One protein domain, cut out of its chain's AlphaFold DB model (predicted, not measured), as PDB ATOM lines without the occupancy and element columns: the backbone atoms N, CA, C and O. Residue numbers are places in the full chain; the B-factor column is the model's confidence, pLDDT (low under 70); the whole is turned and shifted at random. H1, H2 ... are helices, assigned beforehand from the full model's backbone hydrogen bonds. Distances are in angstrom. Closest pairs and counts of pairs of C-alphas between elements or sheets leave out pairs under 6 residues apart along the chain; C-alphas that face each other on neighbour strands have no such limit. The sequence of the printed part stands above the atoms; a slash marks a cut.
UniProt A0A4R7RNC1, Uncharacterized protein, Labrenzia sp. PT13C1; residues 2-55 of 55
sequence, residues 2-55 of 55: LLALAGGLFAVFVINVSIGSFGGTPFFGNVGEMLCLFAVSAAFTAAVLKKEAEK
ATOM      1  N   LEU A   2      71.294  48.609 -17.255       93.25
ATOM      2  CA  LEU A   2      72.179  49.687 -17.744       93.25
ATOM      3  C   LEU A   2      73.243  49.213 -18.752       93.25
ATOM      4  O   LEU A   2      73.463  49.868 -19.760       93.25
ATOM      5  N   LEU A   3      73.833  48.032 -18.535       95.50
ATOM      6  CA  LEU A   3      74.800  47.460 -19.480       95.50
ATOM      7  C   LEU A   3      74.177  47.153 -20.854       95.50
ATOM      8  O   LEU A   3      74.793  47.408 -21.882       95.50
ATOM      9  N   ALA A   4      72.940  46.647 -20.875       97.25
ATOM     10  CA  ALA A   4      72.216  46.383 -22.117       97.25
ATOM     11  C   ALA A   4      71.841  47.689 -22.836       97.25
ATOM     12  O   ALA A   4      71.951  47.760 -24.054       97.25
ATOM     13  N   LEU A   5      71.468  48.733 -22.084       97.69
ATOM     14  CA  LEU A   5      71.245  50.073 -22.630       97.69
ATOM     15  C   LEU A   5      72.523  50.631 -23.273       97.69
ATOM     16  O   LEU A   5      72.473  51.092 -24.410       97.69
ATOM     17  N   ALA A   6      73.664  50.545 -22.582       97.81
ATOM     18  CA  ALA A   6      74.952  50.981 -23.117       97.81
ATOM     19  C   ALA A   6      75.315  50.225 -24.406       97.81
ATOM     20  O   ALA A   6      75.681  50.848 -25.398       97.81
ATOM     21  N   GLY A   7      75.137  48.900 -24.420       98.19
ATOM     22  CA  GLY A   7      75.354  48.077 -25.612       98.19
ATOM     23  C   GLY A   7      74.420  48.436 -26.772       98.19
ATOM     24  O   GLY A   7      74.870  48.529 -27.911       98.19
ATOM     25  N   GLY A   8      73.140  48.697 -26.493       98.38
ATOM     26  CA  GLY A   8      72.166  49.117 -27.504       98.38
ATOM     27  C   GLY A   8      72.502  50.476 -28.120       98.38
ATOM     28  O   GLY A   8      72.547  50.602 -29.342       98.38
ATOM     29  N   LEU A   9      72.812  51.477 -27.291       98.06
ATOM     30  CA  LEU A   9      73.249  52.797 -27.758       98.06
ATOM     31  C   LEU A   9      74.564  52.711 -28.549       98.06
ATOM     32  O   LEU A   9      74.732  53.405 -29.550       98.06
ATOM     33  N   PHE A  10      75.478  51.830 -28.137       98.31
ATOM     34  CA  PHE A  10      76.733  51.612 -28.848       98.31
ATOM     35  C   PHE A  10      76.493  50.996 -30.227       98.31
ATOM     36  O   PHE A  10      77.073  51.457 -31.207       98.31
ATOM     37  N   ALA A  11      75.592  50.016 -30.332       98.50
ATOM     38  CA  ALA A  11      75.209  49.439 -31.617       98.50
ATOM     39  C   ALA A  11      74.610  50.494 -32.561       98.50
ATOM     40  O   ALA A  11      74.987  50.547 -33.729       98.50
ATOM     41  N   VAL A  12      73.738  51.376 -32.052       98.12
ATOM     42  CA  VAL A  12      73.183  52.497 -32.831       98.12
ATOM     43  C   VAL A  12      74.293  53.417 -33.344       98.12
ATOM     44  O   VAL A  12      74.313  53.738 -34.532       98.12
ATOM     45  N   PHE A  13      75.237  53.802 -32.481       97.94
ATOM     46  CA  PHE A  13      76.387  54.617 -32.875       97.94
ATOM     47  C   PHE A  13      77.217  53.942 -33.978       97.94
ATOM     48  O   PHE A  13      77.485  54.561 -35.008       97.94
ATOM     49  N   VAL A  14      77.578  52.667 -33.799       98.12
ATOM     50  CA  VAL A  14      78.385  51.913 -34.773       98.12
ATOM     51  C   VAL A  14      77.677  51.821 -36.121       98.12
ATOM     52  O   VAL A  14      78.308  52.039 -37.155       98.12
ATOM     53  N   ILE A  15      76.371  51.537 -36.129       98.25
ATOM     54  CA  ILE A  15      75.577  51.477 -37.362       98.25
ATOM     55  C   ILE A  15      75.567  52.844 -38.057       98.25
ATOM     56  O   ILE A  15      75.823  52.905 -39.258       98.25
ATOM     57  N   ASN A  16      75.332  53.935 -37.320       97.56
ATOM     58  CA  ASN A  16      75.294  55.284 -37.888       97.56
ATOM     59  C   ASN A  16      76.627  55.675 -38.543       97.56
ATOM     60  O   ASN A  16      76.649  56.062 -39.713       97.56
ATOM     61  N   VAL A  17      77.737  55.497 -37.818       96.81
ATOM     62  CA  VAL A  17      79.087  55.799 -38.320       96.81
ATOM     63  C   VAL A  17      79.438  54.919 -39.513       96.81
ATOM     64  O   VAL A  17      80.037  55.396 -40.476       96.81
ATOM     65  N   SER A  18      79.048  53.641 -39.485       97.88
ATOM     66  CA  SER A  18      79.281  52.728 -40.607       97.88
ATOM     67  C   SER A  18      78.566  53.217 -41.865       97.88
ATOM     68  O   SER A  18      79.197  53.316 -42.914       97.88
ATOM     69  N   ILE A  19      77.285  53.597 -41.766       97.25
ATOM     70  CA  ILE A  19      76.519  54.148 -42.897       97.25
ATOM     71  C   ILE A  19      77.230  55.371 -43.487       97.25
ATOM     72  O   ILE A  19      77.443  55.418 -44.699       97.25
ATOM     73  N   GLY A  20      77.637  56.327 -42.645       95.56
ATOM     74  CA  GLY A  20      78.363  57.517 -43.100       95.56
ATOM     75  C   GLY A  20      79.721  57.189 -43.732       95.56
ATOM     76  O   GLY A  20      80.072  57.748 -44.768       95.56
ATOM     77  N   SER A  21      80.458  56.227 -43.169       95.25
ATOM     78  CA  SER A  21      81.778  55.809 -43.669       95.25
ATOM     79  C   SER A  21      81.713  55.138 -45.042       95.25
ATOM     80  O   SER A  21      82.633  55.285 -45.843       95.25
ATOM     81  N   PHE A  22      80.618  54.431 -45.340       97.12
ATOM     82  CA  PHE A  22      80.369  53.834 -46.656       97.12
ATOM     83  C   PHE A  22      79.723  54.807 -47.660       97.12
ATOM     84  O   PHE A  22      79.322  54.388 -48.745       97.12
ATOM     85  N   GLY A  23      79.628  56.101 -47.330       93.19
ATOM     86  CA  GLY A  23      79.076  57.132 -48.216       93.19
ATOM     87  C   GLY A  23      77.545  57.199 -48.244       93.19
ATOM     88  O   GLY A  23      76.979  57.854 -49.118       93.19
ATOM     89  N   GLY A  24      76.865  56.528 -47.309       95.38
ATOM     90  CA  GLY A  24      75.424  56.658 -47.111       95.38
ATOM     91  C   GLY A  24      75.043  57.950 -46.381       95.38
ATOM     92  O   GLY A  24      75.895  58.728 -45.956       95.38
ATOM     93  N   THR A  25      73.739  58.175 -46.207       94.56
ATOM     94  CA  THR A  25      73.212  59.296 -45.413       94.56
ATOM     95  C   THR A  25      72.891  58.817 -43.992       94.56
ATOM     96  O   THR A  25      71.871  58.152 -43.805       94.56
ATOM     97  N   PRO A  26      73.748  59.095 -42.993       94.94
ATOM     98  CA  PRO A  26      73.505  58.690 -41.611       94.94
ATOM     99  C   PRO A  26      72.337  59.464 -40.978       94.94
ATOM    100  O   PRO A  26      71.982  60.559 -41.414       94.94
ATOM    101  N   PHE A  27      71.755  58.901 -39.916       92.88
ATOM    102  CA  PHE A  27      70.668  59.522 -39.150       92.88
ATOM    103  C   PHE A  27      71.173  60.666 -38.263       92.88
ATOM    104  O   PHE A  27      70.508  61.691 -38.120       92.88
ATOM    105  N   PHE A  28      72.351  60.486 -37.660       94.12
ATOM    106  CA  PHE A  28      73.048  61.511 -36.890       94.12
ATOM    107  C   PHE A  28      74.180  62.125 -37.709       94.12
ATOM    108  O   PHE A  28      74.904  61.415 -38.402       94.12
ATOM    109  N   GLY A  29      74.371  63.437 -37.564       94.75
ATOM    110  CA  GLY A  29      75.630  64.093 -37.920       94.75
ATOM    111  C   GLY A  29      76.647  64.021 -36.777       94.75
ATOM    112  O   GLY A  29      76.311  63.604 -35.668       94.75
ATOM    113  N   ASN A  30      77.862  64.521 -37.019       93.88
ATOM    114  CA  ASN A  30      79.010  64.404 -36.106       93.88
ATOM    115  C   ASN A  30      78.691  64.773 -34.644       93.88
ATOM    116  O   ASN A  30      79.080  64.071 -33.717       93.88
ATOM    117  N   VAL A  31      77.953  65.864 -34.410       96.94
ATOM    118  CA  VAL A  31      77.575  66.285 -33.047       96.94
ATOM    119  C   VAL A  31      76.653  65.259 -32.381       96.94
ATOM    120  O   VAL A  31      76.850  64.918 -31.218       96.94
ATOM    121  N   GLY A  32      75.670  64.733 -33.118       97.12
ATOM    122  CA  GLY A  32      74.752  63.711 -32.613       97.12
ATOM    123  C   GLY A  32      75.464  62.395 -32.298       97.12
ATOM    124  O   GLY A  32      75.188  61.777 -31.274       97.12
ATOM    125  N   GLU A  33      76.440  62.012 -33.119       97.19
ATOM    126  CA  GLU A  33      77.295  60.847 -32.872       97.19
ATOM    127  C   GLU A  33      78.109  60.992 -31.580       97.19
ATOM    128  O   GLU A  33      78.142  60.064 -30.769       97.19
ATOM    129  N   MET A  34      78.702  62.168 -31.339       97.88
ATOM    130  CA  MET A  34      79.442  62.441 -30.099       97.88
ATOM    131  C   MET A  34      78.529  62.425 -28.866       97.88
ATOM    132  O   MET A  34      78.903  61.871 -27.832       97.88
ATOM    133  N   LEU A  35      77.314  62.972 -28.970       98.31
ATOM    134  CA  LEU A  35      76.320  62.905 -27.891       98.31
ATOM    135  C   LEU A  35      75.854  61.464 -27.628       98.31
ATOM    136  O   LEU A  35      75.694  61.072 -26.471       98.31
ATOM    137  N   CYS A  36      75.686  60.655 -28.677       98.00
ATOM    138  CA  CYS A  36      75.354  59.238 -28.548       98.00
ATOM    139  C   CYS A  36      76.478  58.473 -27.837       98.00
ATOM    140  O   CYS A  36      76.210  57.739 -26.885       98.00
ATOM    141  N   LEU A  37      77.740  58.685 -28.229       97.88
ATOM    142  CA  LEU A  37      78.898  58.103 -27.539       97.88
ATOM    143  C   LEU A  37      79.000  58.538 -26.077       97.88
ATOM    144  O   LEU A  37      79.326  57.724 -25.212       97.88
ATOM    145  N   PHE A  38      78.700  59.801 -25.781       98.50
ATOM    146  CA  PHE A  38      78.654  60.280 -24.405       98.50
ATOM    147  C   PHE A  38      77.592  59.529 -23.589       98.50
ATOM    148  O   PHE A  38      77.887  59.047 -22.494       98.50
ATOM    149  N   ALA A  39      76.390  59.342 -24.143       98.31
ATOM    150  CA  ALA A  39      75.334  58.564 -23.499       98.31
ATOM    151  C   ALA A  39      75.734  57.091 -23.288       98.31
ATOM    152  O   ALA A  39      75.474  56.538 -22.217       98.31
ATOM    153  N   VAL A  40      76.421  56.472 -24.259       98.56
ATOM    154  CA  VAL A  40      77.007  55.123 -24.120       98.56
ATOM    155  C   VAL A  40      77.974  55.073 -22.939       98.56
ATOM    156  O   VAL A  40      77.830  54.216 -22.066       98.56
ATOM    157  N   SER A  41      78.937  55.998 -22.896       98.56
ATOM    158  CA  SER A  41      79.960  56.068 -21.848       98.56
ATOM    159  C   SER A  41      79.343  56.267 -20.461       98.56
ATOM    160  O   SER A  41      79.687  55.555 -19.512       98.56
ATOM    161  N   ALA A  42      78.367  57.170 -20.342       98.50
ATOM    162  CA  ALA A  42      77.652  57.417 -19.095       98.50
ATOM    163  C   ALA A  42      76.859  56.183 -18.631       98.50
ATOM    164  O   ALA A  42      76.971  55.779 -17.472       98.50
ATOM    165  N   ALA A  43      76.103  55.540 -19.529       98.31
ATOM    166  CA  ALA A  43      75.324  54.343 -19.210       98.31
ATOM    167  C   ALA A  43      76.219  53.158 -18.814       98.31
ATOM    168  O   ALA A  43      75.904  52.437 -17.864       98.31
ATOM    169  N   PHE A  44      77.347  52.974 -19.507       98.19
ATOM    170  CA  PHE A  44      78.334  51.949 -19.178       98.19
ATOM    171  C   PHE A  44      78.972  52.204 -17.810       98.19
ATOM    172  O   PHE A  44      78.983  51.313 -16.963       98.19
ATOM    173  N   THR A  45      79.426  53.434 -17.559       98.38
ATOM    174  CA  THR A  45      80.015  53.831 -16.271       98.38
ATOM    175  C   THR A  45      79.028  53.607 -15.128       98.38
ATOM    176  O   THR A  45      79.372  52.977 -14.131       98.38
ATOM    177  N   ALA A  46      77.771  54.030 -15.291       98.12
ATOM    178  CA  ALA A  46      76.721  53.794 -14.305       98.12
ATOM    179  C   ALA A  46      76.455  52.293 -14.078       98.12
ATOM    180  O   ALA A  46      76.227  51.872 -12.944       98.12
ATOM    181  N   ALA A  47      76.509  51.470 -15.132       97.50
ATOM    182  CA  ALA A  47      76.371  50.019 -15.009       97.50
ATOM    183  C   ALA A  47      77.500  49.397 -14.172       97.50
ATOM    184  O   ALA A  47      77.226  48.530 -13.342       97.50
ATOM    185  N   VAL A  48      78.743  49.841 -14.382       97.50
ATOM    186  CA  VAL A  48      79.914  49.375 -13.623       97.50
ATOM    187  C   VAL A  48      79.823  49.819 -12.168       97.50
ATOM    188  O   VAL A  48      79.908  48.975 -11.283       97.50
ATOM    189  N   LEU A  49      79.570  51.106 -11.909       97.75
ATOM    190  CA  LEU A  49      79.437  51.627 -10.545       97.75
ATOM    191  C   LEU A  49      78.334  50.910  -9.763       97.75
ATOM    192  O   LEU A  49      78.535  50.563  -8.604       97.75
ATOM    193  N   LYS A  50      77.190  50.633 -10.405       96.25
ATOM    194  CA  LYS A  50      76.117  49.854  -9.781       96.25
ATOM    195  C   LYS A  50      76.590  48.448  -9.396       96.25
ATOM    196  O   LYS A  50      76.311  48.009  -8.289       96.25
ATOM    197  N   LYS A  51      77.305  47.762 -10.292       95.50
ATOM    198  CA  LYS A  51      77.833  46.416 -10.032       95.50
ATOM    199  C   LYS A  51      78.853  46.407  -8.891       95.50
ATOM    200  O   LYS A  51      78.846  45.480  -8.094       95.50
ATOM    201  N   GLU A  52      79.716  47.419  -8.814       96.12
ATOM    202  CA  GLU A  52      80.685  47.552  -7.719       96.12
ATOM    203  C   GLU A  52      80.005  47.888  -6.384       96.12
ATOM    204  O   GLU A  52      80.458  47.423  -5.349       96.12
ATOM    205  N   ALA A  53      78.903  48.645  -6.386       96.56
ATOM    206  CA  ALA A  53      78.147  48.967  -5.171       96.56
ATOM    207  C   ALA A  53      77.298  47.798  -4.630       96.56
ATOM    208  O   ALA A  53      76.899  47.816  -3.470       96.56
ATOM    209  N   GLU A  54      76.982  46.809  -5.470       93.44
ATOM    210  CA  GLU A  54      76.272  45.578  -5.083       93.44
ATOM    211  C   GLU A  54      77.208  44.508  -4.484       93.44
ATOM    212  O   GLU A  54      76.734  43.451  -4.063       93.44
ATOM    213  N   LYS A  55      78.520  44.764  -4.472       70.50
ATOM    214  CA  LYS A  55      79.563  43.888  -3.932       70.50
ATOM    215  C   LYS A  55      79.909  44.261  -2.493       70.50
ATOM    216  O   LYS A  55      80.151  43.313  -1.716       70.50
TER     217      LYS A  55
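AT A GLANCE: This is residues 2 to 55 of the 55 residues of an uncharacterized protein of Labrenzia sp. PT13C1 (UniProt A0A4R7RNC1). This is a helical hairpin: helix H1 runs one way, the loop of residues 22 to 29 turns the chain round, and the longer helix H2 folds back side by side with H1 and runs on past its first residue. The printed part has 54 residues with two named helices, H1 then H2, and no named strand; the class is all helix. The whole is loose, with a radius of gyration of the C-alphas of 13.3 A, and a rod in outline, spanning 46 by 17 by 12 A.

IN THESE COORDINATES: H1 holds residues 2 to 21, from C-alpha 2 at (72.179, 49.687, -17.744), and is 28.3 A long from first to last C-alpha. H2 holds residues 30 to 53, is 34.6 A long and ends with C-alpha 53 at (78.147, 48.967, -5.171).

HOW THE PARTS SIT: H1 and H2 touch and form a helical hairpin, with the C-alphas of Ala 6 and Val 40 the closest, 4.7 A apart. They run opposite ways at a shallow tilt of 22 degrees. In H1 and H2 every O i to N i+4 pair is within hydrogen-bond range.

THE WHOLE: The C-alphas farthest apart, those of Gly 23 and Lys 55, are 46.2 A apart. The printed part has no cut, and the link from H1 to H2 is short. No printed residue is under 70 in pLDDT.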